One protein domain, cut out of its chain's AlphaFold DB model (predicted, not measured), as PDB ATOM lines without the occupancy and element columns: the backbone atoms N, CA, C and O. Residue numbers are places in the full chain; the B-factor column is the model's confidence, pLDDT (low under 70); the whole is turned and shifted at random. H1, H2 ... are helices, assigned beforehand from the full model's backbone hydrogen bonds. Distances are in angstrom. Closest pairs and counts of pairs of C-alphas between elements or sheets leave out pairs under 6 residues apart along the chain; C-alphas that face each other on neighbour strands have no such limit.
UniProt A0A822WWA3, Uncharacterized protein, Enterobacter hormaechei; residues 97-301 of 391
ATOM      1  N   HIS A  97     134.831 151.186 243.383       60.75
ATOM      2  CA  HIS A  97     136.131 151.168 242.746       60.75
ATOM      3  C   HIS A  97     135.920 151.166 241.230       60.75
ATOM      4  O   HIS A  97     135.409 150.191 240.673       60.75
ATOM      5  N   PRO A  98     136.323 152.236 240.541       52.06
ATOM      6  CA  PRO A  98     135.868 152.527 239.185       52.06
ATOM      7  C   PRO A  98     136.443 151.601 238.114       52.06
ATOM      8  O   PRO A  98     135.882 151.504 237.031       52.06
ATOM      9  N   GLN A  99     137.546 150.895 238.393       55.88
ATOM     10  CA  GLN A  99     138.062 149.884 237.463       55.88
ATOM     11  C   GLN A  99     137.139 148.653 237.396       55.88
ATOM     12  O   GLN A  99     137.365 147.738 236.608       55.88
ATOM     13  N   HIS A 100     136.093 148.602 238.225       64.50
ATOM     14  CA  HIS A 100     135.076 147.564 238.192       64.50
ATOM     15  C   HIS A 100     133.803 148.112 237.558       64.50
ATOM     16  O   HIS A 100     132.852 148.444 238.255       64.50
ATOM     17  N   LEU A 101     133.759 148.125 236.223       61.59
ATOM     18  CA  LEU A 101     132.609 148.585 235.430       61.59
ATOM     19  C   LEU A 101     131.260 148.055 235.956       61.59
ATOM     20  O   LEU A 101     130.274 148.779 236.011       61.59
ATOM     21  N   LYS A 102     131.223 146.799 236.423       62.19
ATOM     22  CA  LYS A 102     130.013 146.184 236.994       62.19
ATOM     23  C   LYS A 102     129.576 146.802 238.326       62.19
ATOM     24  O   LYS A 102     128.380 146.856 238.577       62.19
ATOM     25  N   VAL A 103     130.504 147.254 239.172       64.12
ATOM     26  CA  VAL A 103     130.172 148.006 240.397       64.12
ATOM     27  C   VAL A 103     129.443 149.287 240.032       64.12
ATOM     28  O   VAL A 103     128.376 149.531 240.586       64.12
ATOM     29  N   ASN A 104     129.977 150.039 239.070       69.06
ATOM     30  CA  ASN A 104     129.390 151.304 238.639       69.06
ATOM     31  C   ASN A 104     127.988 151.077 238.050       69.06
ATOM     32  O   ASN A 104     127.034 151.646 238.554       69.06
ATOM     33  N   ILE A 105     127.822 150.115 237.130       70.81
ATOM     34  CA  ILE A 105     126.506 149.789 236.537       70.81
ATOM     35  C   ILE A 105     125.436 149.514 237.606       70.81
ATOM     36  O   ILE A 105     124.313 150.009 237.518       70.81
ATOM     37  N   TYR A 106     125.747 148.699 238.616       74.56
ATOM     38  CA  TYR A 106     124.768 148.376 239.656       74.56
ATOM     39  C   TYR A 106     124.577 149.503 240.672       74.56
ATOM     40  O   TYR A 106     123.513 149.579 241.286       74.56
ATOM     41  N   HIS A 107     125.587 150.350 240.873       78.19
ATOM     42  CA  HIS A 107     125.458 151.569 241.658       78.19
ATOM     43  C   HIS A 107     124.506 152.551 240.968       78.19
ATOM     44  O   HIS A 107     123.531 152.978 241.582       78.19
ATOM     45  N   ASP A 108     124.714 152.808 239.680       80.69
ATOM     46  CA  ASP A 108     123.884 153.704 238.876       80.69
ATOM     47  C   ASP A 108     122.441 153.196 238.824       80.69
ATOM     48  O   ASP A 108     121.498 153.943 239.086       80.69
ATOM     49  N   ALA A 109     122.256 151.889 238.599       85.94
ATOM     50  CA  ALA A 109     120.940 151.258 238.649       85.94
ATOM     51  C   ALA A 109     120.285 151.381 240.034       85.94
ATOM     52  O   ALA A 109     119.073 151.566 240.134       85.94
ATOM     53  N   TYR A 110     121.064 151.279 241.117       88.81
ATOM     54  CA  TYR A 110     120.554 151.476 242.469       88.81
ATOM     55  C   TYR A 110     120.074 152.917 242.673       88.81
ATOM     56  O   TYR A 110     118.918 153.101 243.051       88.81
ATOM     57  N   VAL A 111     120.912 153.916 242.375       89.94
ATOM     58  CA  VAL A 111     120.574 155.345 242.501       89.94
ATOM     59  C   VAL A 111     119.344 155.687 241.660       89.94
ATOM     60  O   VAL A 111     118.398 156.276 242.176       89.94
ATOM     61  N   PHE A 112     119.300 155.239 240.404       90.62
ATOM     62  CA  PHE A 112     118.154 155.438 239.515       90.62
ATOM     63  C   PHE A 112     116.853 154.871 240.097       90.62
ATOM     64  O   PHE A 112     115.832 155.553 240.128       90.62
ATOM     65  N   ASN A 113     116.889 153.642 240.623       92.06
ATOM     66  CA  ASN A 113     115.714 153.028 241.238       92.06
ATOM     67  C   ASN A 113     115.252 153.772 242.501       92.06
ATOM     68  O   ASN A 113     114.050 153.842 242.746       92.06
ATOM     69  N   GLN A 114     116.177 154.318 243.299       93.94
ATOM     70  CA  GLN A 114     115.820 155.121 244.474       93.94
ATOM     71  C   GLN A 114     115.173 156.453 244.077       93.94
ATOM     72  O   GLN A 114     114.173 156.829 244.681       93.94
ATOM     73  N   ILE A 115     115.684 157.120 243.036       93.25
ATOM     74  CA  ILE A 115     115.073 158.340 242.485       93.25
ATOM     75  C   ILE A 115     113.629 158.056 242.064       93.25
ATOM     76  O   ILE A 115     112.719 158.706 242.569       93.25
ATOM     77  N   ASN A 116     113.405 157.033 241.234       92.62
ATOM     78  CA  ASN A 116     112.061 156.702 240.752       92.62
ATOM     79  C   ASN A 116     111.094 156.360 241.896       92.62
ATOM     80  O   ASN A 116     109.920 156.728 241.845       92.62
ATOM     81  N   ALA A 117     111.567 155.644 242.923       93.44
ATOM     82  CA  ALA A 117     110.750 155.302 244.084       93.44
ATOM     83  C   ALA A 117     110.330 156.554 244.868       93.44
ATOM     84  O   ALA A 117     109.163 156.680 245.234       93.44
ATOM     85  N   LEU A 118     111.260 157.489 245.088       92.56
ATOM     86  CA  LEU A 118     110.980 158.748 245.776       92.56
ATOM     87  C   LEU A 118     110.072 159.665 244.951       92.56
ATOM     88  O   LEU A 118     109.152 160.240 245.516       92.56
ATOM     89  N   GLU A 119     110.277 159.766 243.636       91.19
ATOM     90  CA  GLU A 119     109.405 160.539 242.738       91.19
ATOM     91  C   GLU A 119     107.981 159.976 242.734       91.19
ATOM     92  O   GLU A 119     107.028 160.705 242.990       91.19
ATOM     93  N   THR A 120     107.835 158.657 242.579       90.88
ATOM     94  CA  THR A 120     106.520 157.996 242.630       90.88
ATOM     95  C   THR A 120     105.834 158.218 243.979       90.88
ATOM     96  O   THR A 120     104.627 158.465 244.038       90.88
ATOM     97  N   PHE A 121     106.589 158.121 245.078       90.69
ATOM     98  CA  PHE A 121     106.064 158.389 246.411       90.69
ATOM     99  C   PHE A 121     105.603 159.837 246.545       90.69
ATOM    100  O   PHE A 121     104.507 160.075 247.040       90.69
ATOM    101  N   PHE A 122     106.411 160.784 246.074       85.81
ATOM    102  CA  PHE A 122     106.098 162.202 246.131       85.81
ATOM    103  C   PHE A 122     104.816 162.517 245.347       85.81
ATOM    104  O   PHE A 122     103.899 163.131 245.887       85.81
ATOM    105  N   ASP A 123     104.687 162.003 244.125       84.75
ATOM    106  CA  ASP A 123     103.494 162.199 243.294       84.75
ATOM    107  C   ASP A 123     102.233 161.589 243.930       84.75
ATOM    108  O   ASP A 123     101.140 162.156 243.847       84.75
ATOM    109  N   THR A 124     102.374 160.442 244.599       87.31
ATOM    110  CA  THR A 124     101.243 159.688 245.163       87.31
ATOM    111  C   THR A 124     100.803 160.195 246.537       87.31
ATOM    112  O   THR A 124      99.610 160.202 246.832       87.31
ATOM    113  N   TYR A 125     101.753 160.569 247.395       84.31
ATOM    114  CA  TYR A 125     101.517 160.813 248.823       84.31
ATOM    115  C   TYR A 125     101.798 162.252 249.256       84.31
ATOM    116  O   TYR A 125     101.351 162.656 250.327       84.31
ATOM    117  N   CYS A 126     102.502 163.028 248.433       77.81
ATOM    118  CA  CYS A 126     102.787 164.442 248.671       77.81
ATOM    119  C   CYS A 126     102.030 165.349 247.676       77.81
ATOM    120  O   CYS A 126     102.275 166.553 247.614       77.81
ATOM    121  N   SER A 127     101.096 164.807 246.882       59.47
ATOM    122  CA  SER A 127     100.288 165.581 245.934       59.47
ATOM    123  C   SER A 127      99.459 166.640 246.676       59.47
ATOM    124  O   SER A 127      98.562 166.330 247.457       59.47
ATOM    125  N   GLY A 128      99.801 167.911 246.447       54.94
ATOM    126  CA  GLY A 128      99.332 169.070 247.219       54.94
ATOM    127  C   GLY A 128     100.473 169.945 247.754       54.94
ATOM    128  O   GLY A 128     100.250 171.122 248.031       54.94
ATOM    129  N   THR A 129     101.700 169.413 247.825       53.16
ATOM    130  CA  THR A 129     102.918 170.147 248.212       53.16
ATOM    131  C   THR A 129     103.949 170.282 247.084       53.16
ATOM    132  O   THR A 129     105.053 170.765 247.317       53.16
ATOM    133  N   SER A 130     103.626 169.893 245.844       42.50
ATOM    134  CA  SER A 130     104.511 170.107 244.688       42.50
ATOM    135  C   SER A 130     104.714 171.610 244.449       42.50
ATOM    136  O   SER A 130     103.789 172.299 244.019       42.50
ATOM    137  N   GLY A 131     105.909 172.120 244.754       49.69
ATOM    138  CA  GLY A 131     106.225 173.554 244.712       49.69
ATOM    139  C   GLY A 131     106.176 174.263 246.069       49.69
ATOM    140  O   GLY A 131     106.398 175.472 246.118       49.69
ATOM    141  N   VAL A 132     105.929 173.543 247.171       52.38
ATOM    142  CA  VAL A 132     106.193 174.058 248.521       52.38
ATOM    143  C   VAL A 132     107.701 174.091 248.695       52.38
ATOM    144  O   VAL A 132     108.337 173.097 249.012       52.38
ATOM    145  N   TYR A 133     108.279 175.254 248.428       59.25
ATOM    146  CA  TYR A 133     109.641 175.549 248.828       59.25
ATOM    147  C   TYR A 133     109.735 175.379 250.346       59.25
ATOM    148  O   TYR A 133     108.945 175.978 251.078       59.25
ATOM    149  N   PHE A 134     110.676 174.556 250.808       64.06
ATOM    150  CA  PHE A 134     110.990 174.406 252.224       64.06
ATOM    151  C   PHE A 134     112.197 175.292 252.549       64.06
ATOM    152  O   PHE A 134     113.328 174.853 252.349       64.06
ATOM    153  N   PRO A 135     112.008 176.507 253.111       63.75
ATOM    154  CA  PRO A 135     113.122 177.407 253.425       63.75
ATOM    155  C   PRO A 135     114.158 176.772 254.361       63.75
ATOM    156  O   PRO A 135     115.326 177.143 254.365       63.75
ATOM    157  N   ALA A 136     113.735 175.792 255.165       65.12
ATOM    158  CA  ALA A 136     114.617 175.047 256.053       65.12
ATOM    159  C   ALA A 136     115.690 174.234 255.298       65.12
ATOM    160  O   ALA A 136     116.762 174.003 255.855       65.12
ATOM    161  N   MET A 137     115.446 173.849 254.038       74.12
ATOM    162  CA  MET A 137     116.436 173.169 253.199       74.12
ATOM    163  C   MET A 137     117.555 174.090 252.707       74.12
ATOM    164  O   MET A 137     118.677 173.618 252.533       74.12
ATOM    165  N   ASP A 138     117.302 175.389 252.536       73.62
ATOM    166  CA  ASP A 138     118.333 176.339 252.092       73.62
ATOM    167  C   ASP A 138     119.475 176.449 253.100       73.62
ATOM    168  O   ASP A 138     120.638 176.584 252.723       73.62
ATOM    169  N   ASN A 139     119.156 176.295 254.386       74.44
ATOM    170  CA  ASN A 139     120.153 176.262 255.453       74.44
ATOM    171  C   ASN A 139     121.062 175.025 255.374       74.44
ATOM    172  O   ASN A 139     122.187 175.068 255.869       74.44
ATOM    173  N   LEU A 140     120.597 173.940 254.745       79.00
ATOM    174  CA  LEU A 140     121.398 172.740 254.488       79.00
ATOM    175  C   LEU A 140     122.217 172.856 253.196       79.00
ATOM    176  O   LEU A 140     123.163 172.095 252.999       79.00
ATOM    177  N   TYR A 141     121.878 173.807 252.322       73.25
ATOM    178  CA  TYR A 141     122.543 174.034 251.042       73.25
ATOM    179  C   TYR A 141     123.883 174.762 251.242       73.25
ATOM    180  O   TYR A 141     124.059 175.948 250.953       73.25
ATOM    181  N   ALA A 142     124.883 174.042 251.744       65.44
ATOM    182  CA  ALA A 142     126.202 174.601 251.998       65.44
ATOM    183  C   ALA A 142     127.050 174.633 250.713       65.44
ATOM    184  O   ALA A 142     127.461 173.604 250.181       65.44
ATOM    185  N   ASN A 143     127.400 175.834 250.238       62.44
ATOM    186  CA  ASN A 143     128.257 176.048 249.055       62.44
ATOM    187  C   ASN A 143     127.742 175.380 247.761       62.44
ATOM    188  O   ASN A 143     128.545 174.978 246.919       62.44
ATOM    189  N   GLY A 144     126.422 175.266 247.589       73.25
ATOM    190  CA  GLY A 144     125.828 174.697 246.375       73.25
ATOM    191  C   GLY A 144     125.725 173.167 246.353       73.25
ATOM    192  O   GLY A 144     125.531 172.612 245.276       73.25
ATOM    193  N   SER A 145     125.849 172.498 247.502       83.31
ATOM    194  CA  SER A 145     125.693 171.045 247.643       83.31
ATOM    195  C   SER A 145     124.887 170.710 248.901       83.31
ATOM    196  O   SER A 145     124.993 171.410 249.910       83.31
ATOM    197  N   LEU A 146     124.096 169.637 248.830       88.12
ATOM    198  CA  LEU A 146     123.378 169.052 249.973       88.12
ATOM    199  C   LEU A 146     124.201 167.977 250.699       88.12
ATOM    200  O   LEU A 146     123.770 167.450 251.728       88.12
ATOM    201  N   SER A 147     125.359 167.612 250.147       90.69
ATOM    202  CA  SER A 147     126.203 166.543 250.663       90.69
ATOM    203  C   SER A 147     126.868 166.938 251.978       90.69
ATOM    204  O   SER A 147     127.546 167.961 252.084       90.69
ATOM    205  N   PHE A 148     126.768 166.043 252.959       91.12
ATOM    206  CA  PHE A 148     127.529 166.121 254.206       91.12
ATOM    207  C   PHE A 148     128.929 165.505 254.084       91.12
ATOM    208  O   PHE A 148     129.599 165.283 255.092       91.12
ATOM    209  N   PHE A 149     129.409 165.204 252.874       90.38
ATOM    210  CA  PHE A 149     130.755 164.678 252.691       90.38
ATOM    211  C   PHE A 149     131.804 165.661 253.262       90.38
ATOM    212  O   PHE A 149     131.733 166.861 252.981       90.38
ATOM    213  N   PRO A 150     132.789 165.202 254.062       87.31
ATOM    214  CA  PRO A 150     133.662 166.093 254.816       87.31
ATOM    215  C   PRO A 150     134.423 167.097 253.944       87.31
ATOM    216  O   PRO A 150     135.171 166.739 253.031       87.31
ATOM    217  N   THR A 151     134.310 168.373 254.304       84.50
ATOM    218  CA  THR A 151     135.082 169.478 253.723       84.50
ATOM    219  C   THR A 151     135.769 170.287 254.820       84.50
ATOM    220  O   THR A 151     135.415 170.189 255.992       84.50
ATOM    221  N   ILE A 152     136.743 171.131 254.457       76.75
ATOM    222  CA  ILE A 152     137.419 172.017 255.427       76.75
ATOM    223  C   ILE A 152     136.399 172.878 256.188       76.75
ATOM    224  O   ILE A 152     136.524 173.042 257.396       76.75
ATOM    225  N   ARG A 153     135.392 173.415 255.485       69.19
ATOM    226  CA  ARG A 153     134.342 174.243 256.092       69.19
ATOM    227  C   ARG A 153     133.372 173.403 256.920       69.19
ATOM    228  O   ARG A 153     133.075 173.790 258.037       69.19
ATOM    229  N   GLY A 154     132.948 172.241 256.423       74.19
ATOM    230  CA  GLY A 154     132.022 171.360 257.146       74.19
ATOM    231  C   GLY A 154     132.577 170.802 258.463       74.19
ATOM    232  O   GLY A 154     131.812 170.400 259.328       74.19
ATOM    233  N   LEU A 155     133.901 170.805 258.651       84.62
ATOM    234  CA  LEU A 155     134.545 170.313 259.873       84.62
ATOM    235  C   LEU A 155     134.884 171.409 260.896       84.62
ATOM    236  O   LEU A 155     135.458 171.090 261.939       84.62
ATOM    237  N   SER A 156     134.525 172.679 260.654       78.00
ATOM    238  CA  SER A 156     134.816 173.784 261.587       78.00
ATOM    239  C   SER A 156     134.155 173.624 262.956       78.00
ATOM    240  O   SER A 156     134.677 174.135 263.942       78.00
ATOM    241  N   HIS A 157     133.029 172.909 263.016       83.19
ATOM    242  CA  HIS A 157     132.282 172.623 264.244       83.19
ATOM    243  C   HIS A 157     132.503 171.198 264.763       83.19
ATOM    244  O   HIS A 157     131.866 170.789 265.732       83.19
ATOM    245  N   SER A 158     133.386 170.423 264.124       85.62
ATOM    246  CA  SER A 158     133.657 169.056 264.562       85.62
ATOM    247  C   SER A 158     134.363 169.039 265.928       85.62
ATOM    248  O   SER A 158     135.133 169.951 266.237       85.62
ATOM    249  N   PRO A 159     134.156 167.993 266.749       90.00
ATOM    250  CA  PRO A 159     134.823 167.856 268.047       90.00
ATOM    251  C   PRO A 159     136.295 167.425 267.922       90.00
ATOM    252  O   PRO A 159     136.968 167.213 268.930       90.00
ATOM    253  N   PHE A 160     136.789 167.221 266.700       90.75
ATOM    254  CA  PHE A 160     138.132 166.721 266.452       90.75
ATOM    255  C   PHE A 160     139.144 167.862 266.396       90.75
ATOM    256  O   PHE A 160     138.856 168.964 265.933       90.75
ATOM    257  N   ASP A 161     140.373 167.581 266.828       90.00
ATOM    258  CA  ASP A 161     141.455 168.539 266.658       90.00
ATOM    259  C   ASP A 161     141.784 168.770 265.169       90.00
ATOM    260  O   ASP A 161     141.494 167.964 264.276       90.00
ATOM    261  N   ARG A 162     142.449 169.896 264.890       87.81
ATOM    262  CA  ARG A 162     142.816 170.293 263.523       87.81
ATOM    263  C   ARG A 162     143.686 169.250 262.815       87.81
ATOM    264  O   ARG A 162     143.652 169.171 261.588       87.81
ATOM    265  N   ARG A 163     144.482 168.476 263.557       89.56
ATOM    266  CA  ARG A 163     145.380 167.464 262.991       89.56
ATOM    267  C   ARG A 163     144.574 166.290 262.445       89.56
ATOM    268  O   ARG A 163     144.717 165.977 261.270       89.56
ATOM    269  N   THR A 164     143.663 165.757 263.251       89.12
ATOM    270  CA  THR A 164     142.721 164.685 262.904       89.12
ATOM    271  C   THR A 164     141.929 165.045 261.644       89.12
ATOM    272  O   THR A 164     141.889 164.276 260.684       89.12
ATOM    273  N   CYS A 165     141.363 166.257 261.592       88.75
ATOM    274  CA  CYS A 165     140.631 166.734 260.415       88.75
ATOM    275  C   CYS A 165     141.528 166.850 259.174       88.75
ATOM    276  O   CYS A 165     141.140 166.434 258.082       88.75
ATOM    277  N   ASN A 166     142.739 167.396 259.322       89.25
ATOM    278  CA  ASN A 166     143.677 167.533 258.209       89.25
ATOM    279  C   ASN A 166     144.143 166.177 257.668       89.25
ATOM    280  O   ASN A 166     144.257 166.024 256.450       89.25
ATOM    281  N   ASP A 167     144.402 165.209 258.545       88.69
ATOM    282  CA  ASP A 167     144.846 163.870 258.163       88.69
ATOM    283  C   ASP A 167     143.723 163.115 257.434       88.69
ATOM    284  O   ASP A 167     143.944 162.615 256.328       88.69
ATOM    285  N   ALA A 168     142.484 163.183 257.933       86.69
ATOM    286  CA  ALA A 168     141.312 162.648 257.240       86.69
ATOM    287  C   ALA A 168     141.124 163.260 255.837       86.69
ATOM    288  O   ALA A 168     140.983 162.538 254.845       86.69
ATOM    289  N   LEU A 169     141.175 164.593 255.725       89.31
ATOM    290  CA  LEU A 169     141.036 165.300 254.445       89.31
ATOM    291  C   LEU A 169     142.186 164.985 253.479       89.31
ATOM    292  O   LEU A 169     141.979 164.868 252.268       89.31
ATOM    293  N   LYS A 170     143.403 164.812 253.999       88.88
ATOM    294  CA  LYS A 170     144.558 164.372 253.214       88.88
ATOM    295  C   LYS A 170     144.335 162.962 252.675       88.88
ATOM    296  O   LYS A 170     144.604 162.736 251.495       88.88
ATOM    297  N   THR A 171     143.809 162.047 253.486       85.12
ATOM    298  CA  THR A 171     143.476 160.681 253.060       85.12
ATOM    299  C   THR A 171     142.371 160.685 252.000       85.12
ATOM    300  O   THR A 171     142.508 160.001 250.986       85.12
ATOM    301  N   ILE A 172     141.336 161.520 252.150       86.19
ATOM    302  CA  ILE A 172     140.280 161.706 251.138       86.19
ATOM    303  C   ILE A 172     140.869 162.099 249.774       86.19
ATOM    304  O   ILE A 172     140.519 161.499 248.755       86.19
ATOM    305  N   ARG A 173     141.790 163.066 249.763       87.25
ATOM    306  CA  ARG A 173     142.373 163.643 248.540       87.25
ATOM    307  C   ARG A 173     143.425 162.755 247.888       87.25
ATOM    308  O   ARG A 173     143.449 162.580 246.672       87.25
ATOM    309  N   LYS A 174     144.336 162.211 248.694       83.94
ATOM    310  CA  LYS A 174     145.559 161.584 248.180       83.94
ATOM    311  C   LYS A 174     145.413 160.085 247.988       83.94
ATOM    312  O   LYS A 174     145.988 159.544 247.038       83.94
ATOM    313  N   THR A 175     144.640 159.431 248.847       78.94
ATOM    314  CA  THR A 175     144.591 157.973 248.908       78.94
ATOM    315  C   THR A 175     143.479 157.432 248.022       78.94
ATOM    316  O   THR A 175     142.336 157.889 248.070       78.94
ATOM    317  N   GLY A 176     143.827 156.463 247.183       71.25
ATOM    318  CA  GLY A 176     142.869 155.760 246.347       71.25
ATOM    319  C   GLY A 176     141.956 154.818 247.119       71.25
ATOM    320  O   GLY A 176     142.280 154.389 248.225       71.25
ATOM    321  N   MET A 177     140.828 154.469 246.509       65.12
ATOM    322  CA  MET A 177     139.879 153.469 247.019       65.12
ATOM    323  C   MET A 177     140.443 152.043 246.955       65.12
ATOM    324  O   MET A 177     139.996 151.142 247.672       65.12
ATOM    325  N   ASP A 178     141.445 151.853 246.097       55.22
ATOM    326  CA  ASP A 178     142.244 150.649 245.890       55.22
ATOM    327  C   ASP A 178     143.243 150.387 247.033       55.22
ATOM    328  O   ASP A 178     143.552 149.228 247.335       55.22
ATOM    329  N   SER A 179     143.668 151.444 247.719       57.19
ATOM    330  CA  SER A 179     144.691 151.413 248.755       57.19
ATOM    331  C   SER A 179     144.202 150.755 250.048       57.19
ATOM    332  O   SER A 179     143.304 151.242 250.739       57.19
ATOM    333  N   LEU A 180     144.877 149.668 250.432       45.72
ATOM    334  CA  LEU A 180     144.772 149.032 251.753       45.72
ATOM    335  C   LEU A 180     145.035 150.011 252.913       45.72
ATOM    336  O   LEU A 180     144.622 149.737 254.034       45.72
ATOM    337  N   TYR A 181     145.702 151.141 252.644       49.78
ATOM    338  CA  TYR A 181     146.044 152.163 253.633       49.78
ATOM    339  C   TYR A 181     144.890 153.116 253.965       49.78
ATOM    340  O   TYR A 181     145.052 153.955 254.848       49.78
ATOM    341  N   VAL A 182     143.705 152.980 253.348       51.25
ATOM    342  CA  VAL A 182     142.469 153.627 253.850       51.25
ATOM    343  C   VAL A 182     141.934 152.837 255.046       51.25
ATOM    344  O   VAL A 182     140.811 152.333 255.091       51.25
ATOM    345  N   LEU A 183     142.826 152.680 256.007       54.44
ATOM    346  CA  LEU A 183     142.679 152.101 257.322       54.44
ATOM    347  C   LEU A 183     143.010 153.200 258.338       54.44
ATOM    348  O   LEU A 183     143.691 153.018 259.339       54.44
ATOM    349  N   ASP A 184     142.563 154.397 257.992       70.00
ATOM    350  CA  ASP A 184     142.838 155.618 258.704       70.00
ATOM    351  C   ASP A 184     141.714 155.810 259.722       70.00
ATOM    352  O   ASP A 184     140.562 156.075 259.373       70.00
ATOM    353  N   LYS A 185     142.049 155.596 260.998       72.50
ATOM    354  CA  LYS A 185     141.113 155.729 262.120       72.50
ATOM    355  C   LYS A 185     140.539 157.147 262.214       72.50
ATOM    356  O   LYS A 185     139.430 157.316 262.717       72.50
ATOM    357  N   ASP A 186     141.266 158.149 261.741       80.44
ATOM    358  CA  ASP A 186     140.858 159.545 261.822       80.44
ATOM    359  C   ASP A 186     139.915 159.905 260.679       80.44
ATOM    360  O   ASP A 186     138.853 160.475 260.935       80.44
ATOM    361  N   LEU A 187     140.181 159.424 259.460       81.38
ATOM    362  CA  LEU A 187     139.174 159.386 258.401       81.38
ATOM    363  C   LEU A 187     137.903 158.691 258.896       81.38
ATOM    364  O   LEU A 187     136.803 159.174 258.618       81.38
ATOM    365  N   MET A 188     138.062 157.597 259.655       77.81
ATOM    366  CA  MET A 188     136.929 156.848 260.183       77.81
ATOM    367  C   MET A 188     136.016 157.675 261.073       77.81
ATOM    368  O   MET A 188     134.809 157.770 260.854       77.81
ATOM    369  N   LYS A 189     136.606 158.323 262.066       80.00
ATOM    370  CA  LYS A 189     135.867 159.209 262.962       80.00
ATOM    371  C   LYS A 189     135.207 160.358 262.202       80.00
ATOM    372  O   LYS A 189     134.057 160.677 262.482       80.00
ATOM    373  N   VAL A 190     135.916 160.943 261.234       86.62
ATOM    374  CA  VAL A 190     135.450 162.113 260.484       86.62
ATOM    375  C   VAL A 190     134.238 161.792 259.609       86.62
ATOM    376  O   VAL A 190     133.247 162.508 259.698       86.62
ATOM    377  N   LEU A 191     134.253 160.712 258.816       85.50
ATOM    378  CA  LEU A 191     133.077 160.364 258.002       85.50
ATOM    379  C   LEU A 191     131.892 159.918 258.868       85.50
ATOM    380  O   LEU A 191     130.766 160.304 258.571       85.50
ATOM    381  N   SER A 192     132.123 159.150 259.943       83.38
ATOM    382  CA  SER A 192     131.044 158.768 260.869       83.38
ATOM    383  C   SER A 192     130.402 159.994 261.517       83.38
ATOM    384  O   SER A 192     129.177 160.083 261.550       83.38
ATOM    385  N   PHE A 193     131.208 160.954 261.983       86.75
ATOM    386  CA  PHE A 193     130.711 162.217 262.526       86.75
ATOM    387  C   PHE A 193     129.888 162.981 261.489       86.75
ATOM    388  O   PHE A 193     128.742 163.310 261.764       86.75
ATOM    389  N   SER A 194     130.431 163.202 260.290       89.00
ATOM    390  CA  SER A 194     129.726 163.939 259.237       89.00
ATOM    391  C   SER A 194     128.405 163.281 258.837       89.00
ATOM    392  O   SER A 194     127.419 163.975 258.608       89.00
ATOM    393  N   ALA A 195     128.347 161.947 258.797       88.31
ATOM    394  CA  ALA A 195     127.104 161.234 258.532       88.31
ATOM    395  C   ALA A 195     126.089 161.380 259.677       88.31
ATOM    396  O   ALA A 195     124.915 161.624 259.421       88.31
ATOM    397  N   GLN A 196     126.521 161.231 260.933       86.38
ATOM    398  CA  GLN A 196     125.645 161.373 262.102       86.38
ATOM    399  C   GLN A 196     125.085 162.792 262.224       86.38
ATOM    400  O   GLN A 196     123.880 162.956 262.402       86.38
ATOM    401  N   ASP A 197     125.958 163.788 262.097       88.00
ATOM    402  CA  ASP A 197     125.609 165.204 262.131       88.00
ATOM    403  C   ASP A 197     124.617 165.543 261.011       88.00
ATOM    404  O   ASP A 197     123.544 166.083 261.274       88.00
ATOM    405  N   GLY A 198     124.892 165.101 259.780       90.00
ATOM    406  CA  GLY A 198     123.979 165.304 258.659       90.00
ATOM    407  C   GLY A 198     122.622 164.627 258.838       90.00
ATOM    408  O   GLY A 198     121.593 165.256 258.605       90.00
ATOM    409  N   ILE A 199     122.580 163.372 259.306       90.31
ATOM    410  CA  ILE A 199     121.308 162.683 259.584       90.31
ATOM    411  C   ILE A 199     120.522 163.457 260.642       90.31
ATOM    412  O   ILE A 199     119.321 163.659 260.479       90.31
ATOM    413  N   GLN A 200     121.182 163.914 261.707       89.75
ATOM    414  CA  GLN A 200     120.533 164.689 262.758       89.75
ATOM    415  C   GLN A 200     119.960 166.006 262.218       89.75
ATOM    416  O   GLN A 200     118.793 166.299 262.477       89.75
ATOM    417  N   GLN A 201     120.740 166.769 261.449       90.50
ATOM    418  CA  GLN A 201     120.302 168.043 260.871       90.50
ATOM    419  C   GLN A 201     119.134 167.864 259.894       90.50
ATOM    420  O   GLN A 201     118.165 168.617 259.950       90.50
ATOM    421  N   VAL A 202     119.174 166.836 259.042       91.56
ATOM    422  CA  VAL A 202     118.079 166.560 258.100       91.56
ATOM    423  C   VAL A 202     116.825 166.088 258.837       91.56
ATOM    424  O   VAL A 202     115.729 166.548 258.534       91.56
ATOM    425  N   MET A 203     116.948 165.220 259.846       89.75
ATOM    426  CA  MET A 203     115.789 164.776 260.635       89.75
ATOM    427  C   MET A 203     115.113 165.927 261.394       89.75
ATOM    428  O   MET A 203     113.901 165.892 261.591       89.75
ATOM    429  N   GLN A 204     115.866 166.963 261.782       89.19
ATOM    430  CA  GLN A 204     115.335 168.177 262.419       89.19
ATOM    431  C   GLN A 204     114.493 169.055 261.481       89.19
ATOM    432  O   GLN A 204     113.801 169.954 261.963       89.19
ATOM    433  N   LEU A 205     114.499 168.797 260.167       86.00
ATOM    434  CA  LEU A 205     113.550 169.431 259.250       86.00
ATOM    435  C   LEU A 205     112.103 169.063 259.602       86.00
ATOM    436  O   LEU A 205     111.208 169.886 259.421       86.00
ATOM    437  N   CYS A 206     111.879 167.857 260.137       85.00
ATOM    438  CA  CYS A 206     110.563 167.449 260.601       85.00
ATOM    439  C   CYS A 206     110.221 168.153 261.921       85.00
ATOM    440  O   CYS A 206     110.845 167.932 262.959       85.00
ATOM    441  N   GLN A 207     109.174 168.965 261.887       81.25
ATOM    442  CA  GLN A 207     108.586 169.639 263.031       81.25
ATOM    443  C   GLN A 207     107.388 168.826 263.542       81.25
ATOM    444  O   GLN A 207     106.430 168.631 262.799       81.25
ATOM    445  N   PRO A 208     107.372 168.388 264.814       73.75
ATOM    446  CA  PRO A 208     106.255 167.608 265.362       73.75
ATOM    447  C   PRO A 208     104.892 168.313 265.279       73.75
ATOM    448  O   PRO A 208     103.857 167.653 265.249       73.75
ATOM    449  N   ALA A 209     104.893 169.649 265.259       74.12
ATOM    450  CA  ALA A 209     103.691 170.470 265.141       74.12
ATOM    451  C   ALA A 209     103.158 170.586 263.699       74.12
ATOM    452  O   ALA A 209     102.031 171.037 263.514       74.12
ATOM    453  N   ASP A 210     103.944 170.183 262.697       76.31
ATOM    454  CA  ASP A 210     103.578 170.219 261.282       76.31
ATOM    455  C   ASP A 210     104.023 168.922 260.586       76.31
ATOM    456  O   ASP A 210     105.136 168.846 260.060       76.31
ATOM    457  N   PRO A 211     103.171 167.885 260.543       70.50
ATOM    458  CA  PRO A 211     103.499 166.627 259.879       70.50
ATOM    459  C   PRO A 211     103.855 166.774 258.390       70.50
ATOM    460  O   PRO A 211     104.582 165.934 257.863       70.50
ATOM    461  N   ALA A 212     103.415 167.841 257.706       74.94
ATOM    462  CA  ALA A 212     103.768 168.073 256.304       74.94
ATOM    463  C   ALA A 212     105.267 168.371 256.122       74.94
ATOM    464  O   ALA A 212     105.825 168.070 255.063       74.94
ATOM    465  N   SER A 213     105.945 168.860 257.167       79.94
ATOM    466  CA  SER A 213     107.398 169.077 257.186       79.94
ATOM    467  C   SER A 213     108.220 167.789 257.023       79.94
ATOM    468  O   SER A 213     109.368 167.851 256.585       79.94
ATOM    469  N   ALA A 214     107.638 166.608 257.271       85.69
ATOM    470  CA  ALA A 214     108.282 165.327 256.965       85.69
ATOM    471  C   ALA A 214     108.563 165.159 255.458       85.69
ATOM    472  O   ALA A 214     109.506 164.463 255.077       85.69
ATOM    473  N   THR A 215     107.799 165.845 254.598       86.81
ATOM    474  CA  THR A 215     108.031 165.903 253.146       86.81
ATOM    475  C   THR A 215     109.386 166.527 252.811       86.81
ATOM    476  O   THR A 215     110.026 166.093 251.858       86.81
ATOM    477  N   ALA A 216     109.887 167.460 253.632       86.69
ATOM    478  CA  ALA A 216     111.194 168.083 253.425       86.69
ATOM    479  C   ALA A 216     112.350 167.071 253.520       86.69
ATOM    480  O   ALA A 216     113.352 167.208 252.823       86.69
ATOM    481  N   ILE A 217     112.212 166.020 254.340       90.38
ATOM    482  CA  ILE A 217     113.210 164.939 254.438       90.38
ATOM    483  C   ILE A 217     113.230 164.112 253.147       90.38
ATOM    484  O   ILE A 217     114.300 163.752 252.650       90.38
ATOM    485  N   ILE A 218     112.048 163.821 252.593       90.06
ATOM    486  CA  ILE A 218     111.900 163.092 251.326       90.06
ATOM    487  C   ILE A 218     112.453 163.917 250.165       90.06
ATOM    488  O   ILE A 218     113.199 163.391 249.338       90.06
ATOM    489  N   GLU A 219     112.143 165.213 250.130       88.25
ATOM    490  CA  GLU A 219     112.662 166.130 249.121       88.25
ATOM    491  C   GLU A 219     114.184 166.263 249.206       88.25
ATOM    492  O   GLU A 219     114.862 166.099 248.192       88.25
ATOM    493  N   TYR A 220     114.737 166.450 250.409       91.88
ATOM    494  CA  TYR A 220     116.181 166.436 250.627       91.88
ATOM    495  C   TYR A 220     116.812 165.154 250.067       91.88
ATOM    496  O   TYR A 220     117.796 165.215 249.324       91.88
ATOM    497  N   ALA A 221     116.230 163.992 250.379       93.00
ATOM    498  CA  ALA A 221     116.758 162.714 249.923       93.00
ATOM    499  C   ALA A 221     116.735 162.596 248.392       93.00
ATOM    500  O   ALA A 221     117.717 162.154 247.789       93.00
ATOM    501  N   LEU A 222     115.643 163.027 247.755       92.06
ATOM    502  CA  LEU A 222     115.507 163.043 246.300       92.06
ATOM    503  C   LEU A 222     116.549 163.960 245.644       92.06
ATOM    504  O   LEU A 222     117.208 163.553 244.683       92.06
ATOM    505  N   GLN A 223     116.734 165.174 246.168       91.31
ATOM    506  CA  GLN A 223     117.700 166.127 245.619       91.31
ATOM    507  C   GLN A 223     119.143 165.638 245.785       91.31
ATOM    508  O   GLN A 223     119.922 165.715 244.834       91.31
ATOM    509  N   LEU A 224     119.499 165.047 246.931       93.69
ATOM    510  CA  LEU A 224     120.837 164.483 247.114       93.69
ATOM    511  C   LEU A 224     121.068 163.240 246.233       93.69
ATOM    512  O   LEU A 224     122.172 163.076 245.718       93.69
ATOM    513  N   TYR A 225     120.061 162.396 245.966       92.88
ATOM    514  CA  TYR A 225     120.210 161.318 244.970       92.88
ATOM    515  C   TYR A 225     120.440 161.865 243.553       92.88
ATOM    516  O   TYR A 225     121.242 161.304 242.802       92.88
ATOM    517  N   ARG A 226     119.770 162.961 243.176       91.75
ATOM    518  CA  ARG A 226     120.012 163.643 241.892       91.75
ATOM    519  C   ARG A 226     121.421 164.232 241.827       91.75
ATOM    520  O   ARG A 226     122.074 164.099 240.794       91.75
ATOM    521  N   GLU A 227     121.913 164.806 242.924       91.56
ATOM    522  CA  GLU A 227     123.306 165.249 243.045       91.56
ATOM    523  C   GLU A 227     124.279 164.068 242.892       91.56
ATOM    524  O   GLU A 227     125.206 164.159 242.093       91.56
ATOM    525  N   CYS A 228     124.020 162.925 243.543       89.38
ATOM    526  CA  CYS A 228     124.826 161.704 243.382       89.38
ATOM    527  C   CYS A 228     124.879 161.235 241.926       89.38
ATOM    528  O   CYS A 228     125.941 160.858 241.436       89.38
ATOM    529  N   ARG A 229     123.736 161.251 241.229       88.69
ATOM    530  CA  ARG A 229     123.662 160.874 239.814       88.69
ATOM    531  C   ARG A 229     124.479 161.825 238.947       88.69
ATOM    532  O   ARG A 229     125.244 161.364 238.112       88.69
ATOM    533  N   LYS A 230     124.361 163.134 239.180       89.44
ATOM    534  CA  LYS A 230     125.163 164.137 238.476       89.44
ATOM    535  C   LYS A 230     126.658 163.939 238.730       89.44
ATOM    536  O   LYS A 230     127.435 163.988 237.786       89.44
ATOM    537  N   ASP A 231     127.051 163.673 239.970       87.56
ATOM    538  CA  ASP A 231     128.439 163.375 240.324       87.56
ATOM    539  C   ASP A 231     128.944 162.100 239.627       87.56
ATOM    540  O   ASP A 231     130.087 162.059 239.171       87.56
ATOM    541  N   ALA A 232     128.106 161.064 239.513       82.19
ATOM    542  CA  ALA A 232     128.427 159.835 238.790       82.19
ATOM    543  C   ALA A 232     128.543 160.060 237.270       82.19
ATOM    544  O   ALA A 232     129.474 159.546 236.646       82.19
ATOM    545  N   ASP A 233     127.672 160.881 236.682       82.88
ATOM    546  CA  ASP A 233     127.744 161.274 235.270       82.88
ATOM    547  C   ASP A 233     129.005 162.118 235.001       82.88
ATOM    548  O   ASP A 233     129.763 161.846 234.065       82.88
ATOM    549  N   ASP A 234     129.294 163.103 235.858       81.62
ATOM    550  CA  ASP A 234     130.525 163.897 235.815       81.62
ATOM    551  C   ASP A 234     131.756 162.994 235.944       81.62
ATOM    552  O   ASP A 234     132.760 163.209 235.258       81.62
ATOM    553  N   PHE A 235     131.683 161.966 236.789       78.12
ATOM    554  CA  PHE A 235     132.734 160.972 236.922       78.12
ATOM    555  C   PHE A 235     132.947 160.192 235.614       78.12
ATOM    556  O   PHE A 235     134.073 160.111 235.119       78.12
ATOM    557  N   ALA A 236     131.877 159.635 235.046       74.38
ATOM    558  CA  ALA A 236     131.932 158.808 233.842       74.38
ATOM    559  C   ALA A 236     132.438 159.586 232.617       74.38
ATOM    560  O   ALA A 236     133.207 159.049 231.820       74.38
ATOM    561  N   ASN A 237     132.053 160.858 232.495       77.62
ATOM    562  CA  ASN A 237     132.373 161.687 231.335       77.62
ATOM    563  C   ASN A 237     133.783 162.298 231.377       77.62
ATOM    564  O   ASN A 237     134.332 162.624 230.326       77.62
ATOM    565  N   ASN A 238     134.375 162.484 232.565       72.88
ATOM    566  CA  ASN A 238     135.601 163.281 232.717       72.88
ATOM    567  C   ASN A 238     136.842 162.494 233.162       72.88
ATOM    568  O   ASN A 238     137.919 163.088 233.257       72.88
ATOM    569  N   PHE A 239     136.739 161.193 233.453       71.00
ATOM    570  CA  PHE A 239     137.885 160.404 233.917       71.00
ATOM    571  C   PHE A 239     138.085 159.120 233.109       71.00
ATOM    572  O   PHE A 239     137.272 158.199 233.151       71.00
ATOM    573  N   SER A 240     139.235 159.017 232.437       66.69
ATOM    574  CA  SER A 240     139.681 157.773 231.803       66.69
ATOM    575  C   SER A 240     140.198 156.768 232.842       66.69
ATOM    576  O   SER A 240     140.519 157.127 233.977       66.69
ATOM    577  N   VAL A 241     140.344 155.487 232.481       62.09
ATOM    578  CA  VAL A 241     140.911 154.458 233.383       62.09
ATOM    579  C   VAL A 241     142.332 154.819 233.854       62.09
ATOM    580  O   VAL A 241     142.693 154.477 234.979       62.09
ATOM    581  N   SER A 242     143.099 155.559 233.047       64.62
ATOM    582  CA  SER A 242     144.467 156.003 233.348       64.62
ATOM    583  C   SER A 242     144.561 157.249 234.241       64.62
ATOM    584  O   SER A 242     145.587 157.446 234.890       64.62
ATOM    585  N   ASP A 243     143.506 158.064 234.343       67.94
ATOM    586  CA  ASP A 243     143.552 159.340 235.070       67.94
ATOM    587  C   ASP A 243     143.094 159.188 236.524       67.94
ATOM    588  O   ASP A 243     141.929 159.416 236.856       67.94
ATOM    589  N   TYR A 244     144.006 158.801 237.423       73.12
ATOM    590  CA  TYR A 244     143.714 158.643 238.857       73.12
ATOM    591  C   TYR A 244     144.160 159.842 239.717       73.12
ATOM    592  O   TYR A 244     144.972 159.726 240.643       73.12
ATOM    593  N   ASN A 245     143.628 161.026 239.391       80.12
ATOM    594  CA  ASN A 245     143.952 162.298 240.049       80.12
ATOM    595  C   ASN A 245     143.134 162.561 241.337       80.12
ATOM    596  O   ASN A 245     142.259 161.787 241.722       80.12
ATOM    597  N   GLU A 246     143.441 163.657 242.039       85.62
ATOM    598  CA  GLU A 246     142.779 164.029 243.301       85.62
ATOM    599  C   GLU A 246     141.267 164.243 243.144       85.62
ATOM    600  O   GLU A 246     140.495 163.703 243.935       85.62
ATOM    601  N   LYS A 247     140.831 164.970 242.105       85.00
ATOM    602  CA  LYS A 247     139.407 165.259 241.863       85.00
ATOM    603  C   LYS A 247     138.602 163.965 241.758       85.00
ATOM    604  O   LYS A 247     137.568 163.826 242.405       85.00
ATOM    605  N   ARG A 248     139.132 162.994 241.012       80.69
ATOM    606  CA  ARG A 248     138.540 161.667 240.867       80.69
ATOM    607  C   ARG A 248     138.407 160.935 242.207       80.69
ATOM    608  O   ARG A 248     137.329 160.462 242.548       80.69
ATOM    609  N   LYS A 249     139.490 160.881 242.990       81.50
ATOM    610  CA  LYS A 249     139.530 160.198 244.298       81.50
ATOM    611  C   LYS A 249     138.531 160.773 245.296       81.50
ATOM    612  O   LYS A 249     138.015 160.027 246.129       81.50
ATOM    613  N   VAL A 250     138.326 162.088 245.260       85.69
ATOM    614  CA  VAL A 250     137.353 162.788 246.106       85.69
ATOM    615  C   VAL A 250     135.935 162.441 245.662       85.69
ATOM    616  O   VAL A 250     135.131 162.045 246.501       85.69
ATOM    617  N   LEU A 251     135.657 162.519 244.359       84.62
ATOM    618  CA  LEU A 251     134.330 162.266 243.797       84.62
ATOM    619  C   LEU A 251     133.859 160.824 244.052       84.62
ATOM    620  O   LEU A 251     132.739 160.622 244.505       84.62
ATOM    621  N   GLU A 252     134.740 159.830 243.894       80.75
ATOM    622  CA  GLU A 252     134.452 158.421 244.228       80.75
ATOM    623  C   GLU A 252     134.012 158.238 245.684       80.75
ATOM    624  O   GLU A 252     133.047 157.530 245.975       80.75
ATOM    625  N   LYS A 253     134.723 158.886 246.615       84.00
ATOM    626  CA  LYS A 253     134.407 158.814 248.046       84.00
ATOM    627  C   LYS A 253     133.110 159.538 248.366       84.00
ATOM    628  O   LYS A 253     132.353 159.026 249.184       84.00
ATOM    629  N   LYS A 254     132.868 160.685 247.728       88.25
ATOM    630  CA  LYS A 254     131.646 161.474 247.896       88.25
ATOM    631  C   LYS A 254     130.420 160.683 247.448       88.25
ATOM    632  O   LYS A 254     129.537 160.460 248.265       88.25
ATOM    633  N   ILE A 255     130.423 160.155 246.222       85.94
ATOM    634  CA  ILE A 255     129.322 159.343 245.674       85.94
ATOM    635  C   ILE A 255     128.995 158.161 246.600       85.94
ATOM    636  O   ILE A 255     127.838 157.919 246.957       85.94
ATOM    637  N   ALA A 256     130.025 157.424 247.031       83.69
ATOM    638  CA  ALA A 256     129.833 156.275 247.905       83.69
ATOM    639  C   ALA A 256     129.352 156.671 249.312       83.69
ATOM    640  O   ALA A 256     128.521 155.972 249.898       83.69
ATOM    641  N   PHE A 257     129.857 157.784 249.852       87.75
ATOM    642  CA  PHE A 257     129.403 158.340 251.121       87.75
ATOM    643  C   PHE A 257     127.929 158.749 251.044       87.75
ATOM    644  O   PHE A 257     127.131 158.228 251.820       87.75
ATOM    645  N   ASP A 258     127.560 159.592 250.079       90.62
ATOM    646  CA  ASP A 258     126.206 160.134 249.932       90.62
ATOM    647  C   ASP A 258     125.173 159.013 249.728       90.62
ATOM    648  O   ASP A 258     124.104 159.018 250.335       90.62
ATOM    649  N   THR A 259     125.526 157.973 248.969       88.38
ATOM    650  CA  THR A 259     124.641 156.818 248.744       88.38
ATOM    651  C   THR A 259     124.327 156.050 250.025       88.38
ATOM    652  O   THR A 259     123.186 155.637 250.248       88.38
ATOM    653  N   VAL A 260     125.322 155.823 250.889       86.56
ATOM    654  CA  VAL A 260     125.058 155.149 252.169       86.56
ATOM    655  C   VAL A 260     124.428 156.096 253.175       86.56
ATOM    656  O   VAL A 260     123.565 155.653 253.930       86.56
ATOM    657  N   PHE A 261     124.799 157.374 253.164       90.62
ATOM    658  CA  PHE A 261     124.165 158.400 253.980       90.62
ATOM    659  C   PHE A 261     122.651 158.418 253.731       90.62
ATOM    660  O   PHE A 261     121.876 158.262 254.671       90.62
ATOM    661  N   LEU A 262     122.235 158.461 252.462       92.88
ATOM    662  CA  LEU A 262     120.829 158.417 252.060       92.88
ATOM    663  C   LEU A 262     120.129 157.118 252.452       92.88
ATOM    664  O   LEU A 262     118.992 157.148 252.923       92.88
ATOM    665  N   TYR A 263     120.804 155.976 252.304       90.88
ATOM    666  CA  TYR A 263     120.268 154.703 252.783       90.88
ATOM    667  C   TYR A 263     119.986 154.737 254.294       90.88
ATOM    668  O   TYR A 263     118.917 154.294 254.724       90.88
ATOM    669  N   VAL A 264     120.925 155.243 255.104       88.88
ATOM    670  CA  VAL A 264     120.751 155.324 256.563       88.88
ATOM    671  C   VAL A 264     119.648 156.322 256.908       88.88
ATOM    672  O   VAL A 264     118.748 155.958 257.658       88.88
ATOM    673  N   LEU A 265     119.669 157.518 256.313       92.12
ATOM    674  CA  LEU A 265     118.660 158.560 256.511       92.12
ATOM    675  C   LEU A 265     117.246 158.029 256.248       92.12
ATOM    676  O   LEU A 265     116.394 158.080 257.131       92.12
ATOM    677  N   LEU A 266     116.992 157.473 255.061       92.56
ATOM    678  CA  LEU A 266     115.657 156.994 254.695       92.56
ATOM    679  C   LEU A 266     115.228 155.782 255.523       92.56
ATOM    680  O   LEU A 266     114.047 155.643 255.840       92.56
ATOM    681  N   THR A 267     116.163 154.905 255.901       90.44
ATOM    682  CA  THR A 267     115.827 153.780 256.782       90.44
ATOM    683  C   THR A 267     115.436 154.273 258.171       90.44
ATOM    684  O   THR A 267     114.417 153.822 258.686       90.44
ATOM    685  N   ASP A 268     116.198 155.203 258.750       89.25
ATOM    686  CA  ASP A 268     115.901 155.792 260.058       89.25
ATOM    687  C   ASP A 268     114.570 156.555 260.025       89.25
ATOM    688  O   ASP A 268     113.758 156.404 260.937       89.25
ATOM    689  N   PHE A 269     114.298 157.294 258.946       91.25
ATOM    690  CA  PHE A 269     113.028 157.989 258.734       91.25
ATOM    691  C   PHE A 269     111.850 157.003 258.704       91.25
ATOM    692  O   PHE A 269     110.863 157.168 259.421       91.25
ATOM    693  N   CYS A 270     111.967 155.931 257.915       90.50
ATOM    694  CA  CYS A 270     110.930 154.904 257.819       90.50
ATOM    695  C   CYS A 270     110.753 154.124 259.134       90.50
ATOM    696  O   CYS A 270     109.629 153.775 259.492       90.50
ATOM    697  N   ASP A 271     111.843 153.835 259.851       87.44
ATOM    698  CA  ASP A 271     111.812 153.130 261.139       87.44
ATOM    699  C   ASP A 271     111.216 154.002 262.255       87.44
ATOM    700  O   ASP A 271     110.546 153.474 263.144       87.44
ATOM    701  N   ALA A 272     111.352 155.327 262.158       86.31
ATOM    702  CA  ALA A 272     110.619 156.303 262.965       86.31
ATOM    703  C   ALA A 272     109.143 156.466 262.532       86.31
ATOM    704  O   ALA A 272     108.483 157.424 262.933       86.31
ATOM    705  N   ALA A 273     108.625 155.553 261.698       81.12
ATOM    706  CA  ALA A 273     107.287 155.599 261.108       81.12
ATOM    707  C   ALA A 273     106.986 156.931 260.395       81.12
ATOM    708  O   ALA A 273     105.845 157.393 260.398       81.12
ATOM    709  N   GLY A 274     108.016 157.568 259.821       70.56
ATOM    710  CA  GLY A 274     107.904 158.875 259.177       70.56
ATOM    711  C   GLY A 274     107.296 159.934 260.093       70.56
ATOM    712  O   GLY A 274     106.545 160.781 259.622       70.56
ATOM    713  N   PHE A 275     107.534 159.820 261.405       80.69
ATOM    714  CA  PHE A 275     106.988 160.694 262.448       80.69
ATOM    715  C   PHE A 275     105.451 160.784 262.464       80.69
ATOM    716  O   PHE A 275     104.886 161.753 262.961       80.69
ATOM    717  N   GLY A 276     104.764 159.767 261.931       81.31
ATOM    718  CA  GLY A 276     103.305 159.736 261.828       81.31
ATOM    719  C   GLY A 276     102.730 160.527 260.648       81.31
ATOM    720  O   GLY A 276     101.512 160.552 260.495       81.31
ATOM    721  N   ALA A 277     103.573 161.133 259.805       84.44
ATOM    722  CA  ALA A 277     103.136 161.889 258.631       84.44
ATOM    723  C   ALA A 277     102.629 160.993 257.490       84.44
ATOM    724  O   ALA A 277     101.785 161.408 256.699       84.44
ATOM    725  N   PHE A 278     103.121 159.754 257.416       86.88
ATOM    726  CA  PHE A 278     102.792 158.809 256.354       86.88
ATOM    727  C   PHE A 278     102.401 157.455 256.934       86.88
ATOM    728  O   PHE A 278     102.945 157.006 257.946       86.88
ATOM    729  N   ASP A 279     101.477 156.765 256.267       88.38
ATOM    730  CA  ASP A 279     101.126 155.410 256.662       88.38
ATOM    731  C   ASP A 279     102.267 154.412 256.365       88.38
ATOM    732  O   ASP A 279     103.167 154.632 255.546       88.38
ATOM    733  N   LYS A 280     102.223 153.255 257.032       88.06
ATOM    734  CA  LYS A 280     103.253 152.216 256.892       88.06
ATOM    735  C   LYS A 280     103.350 151.654 255.469       88.06
ATOM    736  O   LYS A 280     104.427 151.218 255.062       88.06
ATOM    737  N   LYS A 281     102.241 151.603 254.725       89.62
ATOM    738  CA  LYS A 281     102.220 151.088 253.349       89.62
ATOM    739  C   LYS A 281     102.985 152.042 252.435       89.62
ATOM    740  O   LYS A 281     103.814 151.560 251.669       89.62
ATOM    741  N   ALA A 282     102.768 153.346 252.576       89.06
ATOM    742  CA  ALA A 282     103.494 154.390 251.875       89.06
ATOM    743  C   ALA A 282     104.994 154.313 252.198       89.06
ATOM    744  O   ALA A 282     105.807 154.152 251.290       89.06
ATOM    745  N   LEU A 283     105.372 154.316 253.482       90.19
ATOM    746  CA  LEU A 283     106.784 154.271 253.902       90.19
ATOM    747  C   LEU A 283     107.527 153.030 253.387       90.19
ATOM    748  O   LEU A 283     108.703 153.102 253.038       90.19
ATOM    749  N   ASN A 284     106.846 151.888 253.280       89.88
ATOM    750  CA  ASN A 284     107.447 150.678 252.718       89.88
ATOM    751  C   ASN A 284     107.834 150.816 251.234       89.88
ATOM    752  O   ASN A 284     108.679 150.047 250.781       89.88
ATOM    753  N   THR A 285     107.247 151.751 250.479       91.31
ATOM    754  CA  THR A 285     107.586 151.958 249.056       91.31
ATOM    755  C   THR A 285     108.910 152.698 248.856       91.31
ATOM    756  O   THR A 285     109.569 152.487 247.841       91.31
ATOM    757  N   ILE A 286     109.331 153.497 249.842       92.06
ATOM    758  CA  ILE A 286     110.576 154.284 249.809       92.06
ATOM    759  C   ILE A 286     111.655 153.753 250.749       92.06
ATOM    760  O   ILE A 286     112.775 154.258 250.747       92.06
ATOM    761  N   LYS A 287     111.345 152.736 251.563       90.25
ATOM    762  CA  LYS A 287     112.327 152.121 252.452       90.25
ATOM    763  C   LYS A 287     113.436 151.473 251.613       90.25
ATOM    764  O   LYS A 287     113.179 150.478 250.928       90.25
ATOM    765  N   PRO A 288     114.673 151.991 251.664       87.81
ATOM    766  CA  PRO A 288     115.698 151.588 250.721       87.81
ATOM    767  C   PRO A 288     116.208 150.182 251.044       87.81
ATOM    768  O   PRO A 288     116.398 149.795 252.202       87.81
ATOM    769  N   VAL A 289     116.494 149.405 250.001       83.56
ATOM    770  CA  VAL A 289     117.264 148.167 250.152       83.56
ATOM    771  C   VAL A 289     118.719 148.544 250.377       83.56
ATOM    772  O   VAL A 289     119.246 149.423 249.712       83.56
ATOM    773  N   ARG A 290     119.418 147.847 251.273       81.38
ATOM    774  CA  ARG A 290     120.827 148.150 251.531       81.38
ATOM    775  C   ARG A 290     121.666 148.103 250.241       81.38
ATOM    776  O   ARG A 290     121.664 147.052 249.586       81.38
ATOM    777  N   PRO A 291     122.458 149.147 249.923       80.38
ATOM    778  CA  PRO A 291     123.221 149.219 248.678       80.38
ATOM    779  C   PRO A 291     124.120 147.997 248.431       80.38
ATOM    780  O   PRO A 291     124.145 147.442 247.333       80.38
ATOM    781  N   THR A 292     124.795 147.497 249.476       76.06
ATOM    782  CA  THR A 292     125.642 146.293 249.380       76.06
ATOM    783  C   THR A 292     124.841 145.022 249.080       76.06
ATOM    784  O   THR A 292     125.345 144.148 248.385       76.06
ATOM    785  N   LEU A 293     123.598 144.893 249.569       76.81
ATOM    786  CA  LEU A 293     122.745 143.731 249.277       76.81
ATOM    787  C   LEU A 293     122.192 143.781 247.863       76.81
ATOM    788  O   LEU A 293     122.201 142.754 247.190       76.81
ATOM    789  N   SER A 294     121.741 144.960 247.424       78.44
ATOM    790  CA  SER A 294     121.298 145.174 246.044       78.44
ATOM    791  C   SER A 294     122.403 144.768 245.068       78.44
ATOM    792  O   SER A 294     122.195 143.917 244.200       78.44
ATOM    793  N   TYR A 295     123.619 145.271 245.300       76.38
ATOM    794  CA  TYR A 295     124.800 144.917 244.518       76.38
ATOM    795  C   TYR A 295     125.065 143.405 244.514       76.38
ATOM    796  O   TYR A 295     125.162 142.790 243.458       76.38
ATOM    797  N   ILE A 296     125.134 142.785 245.693       75.62
ATOM    798  CA  ILE A 296     125.480 141.366 245.847       75.62
ATOM    799  C   ILE A 296     124.452 140.443 245.198       75.62
ATOM    800  O   ILE A 296     124.841 139.497 244.513       75.62
ATOM    801  N   LYS A 297     123.157 140.728 245.366       74.62
ATOM    802  CA  LYS A 297     122.081 139.960 244.731       74.62
ATOM    803  C   LYS A 297     122.250 139.958 243.211       74.62
ATOM    804  O   LYS A 297     122.253 138.894 242.597       74.62
ATOM    805  N   ASN A 298     122.457 141.137 242.626       73.88
ATOM    806  CA  ASN A 298     122.648 141.288 241.183       73.88
ATOM    807  C   ASN A 298     123.968 140.669 240.701       73.88
ATOM    808  O   ASN A 298     124.062 140.197 239.570       73.88
ATOM    809  N   ARG A 299     124.993 140.658 241.558       73.38
ATOM    810  CA  ARG A 299     126.344 140.220 241.208       73.38
ATOM    811  C   ARG A 299     126.541 138.709 241.258       73.38
ATOM    812  O   ARG A 299     127.232 138.180 240.388       73.38
ATOM    813  N   PHE A 300     126.011 138.056 242.290       74.75
ATOM    814  CA  PHE A 300     126.228 136.631 242.553       74.75
ATOM    815  C   PHE A 300     125.090 135.743 242.054       74.75
ATOM    816  O   PHE A 300     125.272 134.536 242.045       74.75
ATOM    817  N   GLY A 301     123.925 136.289 241.686       73.44
ATOM    818  CA  GLY A 301     122.790 135.471 241.235       73.44
ATOM    819  C   GLY A 301     122.271 134.485 242.295       73.44
ATOM    820  O   GLY A 301     121.597 133.516 241.966       73.44
TER     821      GLY A 301
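Overview. This is residues 97 to 301 of the 391 residues of an uncharacterized protein of Enterobacter hormaechei (UniProt A0A822WWA3). Two long helices, H5 and H6, run side by side in opposite directions as a hairpin through the middle; H1 packs along H5, and H4 crosses H6. H3 packs across one end, by the first residues of H4 and H6, while short H7 and H8 cap the opposite end and H9 packs on residues 103 to 110 of H1. The printed part has 205 residues with nine named helices, H1 to H9 in order, and no named strand: all helix, with mostly crossed packing, 3 of 10 tilted touching pairs being shallow. It is compact, with a radius of gyration of the C-alphas of 17.6 A and spans of 48 by 44 by 26 A.

Arrangement. H5, residues 211 to 238, touches H6, residues 246 to 271, at a shallow tilt of 25 degrees, opposite ways, a hairpin; the closest C-alphas, Cys 228 and Ile 255, are 5.6 A apart. H1, residues 101 to 125, touches H5 at a shallow tilt of 28 degrees, opposite ways, closest at C-alphas 115 and 222, 6.1 A. H4, residues 185 to 203, touches H6 with residues 195 to 203 alone, at a steep tilt of 47 degrees, the same way, closest at C-alphas 199 and 265, 5.8 A. H3, residues 162 to 174, is about perpendicular to H4 at 84 degrees and touches its residues 186 to 190 alone; C-alphas 168 and 187 are closest, 4.1 A. H8, residues 280 to 286, touches H1, closest at C-alphas 117 and 286, 5.8 A. H9, residues 291 to 300, touches H1 at a steep tilt of 53 degrees, closest at C-alphas 106 and 295, 6.0 A. H7, residues 273 to 276, touches H5, closest at C-alphas 214 and 274, 6.8 A. H2, residues 135 to 138, is close to H5 but not clearly touching, closest at C-alphas 137 and 220, 7.2 A. H1 and H4 are apart. Every O i to N i+4 pair is within hydrogen-bond range in H1, H3, H4 and H9; the counts are 20 of 24 in H5, 21 of 22 in H6 and 1 of 3 in H8, which has 3 of 4 O i to N i+3 pairs within range, while H2 and H7 are too short for an i+4 pair.

Along the chain. H5 is 42.2 A long, H6 37.4 A, H1 36.0 A and H4 26.9 A. H1 begins at C-alpha 101, (132.609, 148.585, 235.430), H5 ends at C-alpha 238, (135.601, 163.281, 232.717), and H9 ends at C-alpha 300, (126.228, 136.631, 242.553).

Size, cuts and confidence. The two C-alphas farthest apart, Ala 209 and Ser 242, are 53.7 A apart. The printed part has no cut; the one long link is H2 to H3, residues 139 to 161. The mean pLDDT of the printed part is 80.7, with 32 residues under 70, among them 97 to 104, 127 to 136 and 177 to 183.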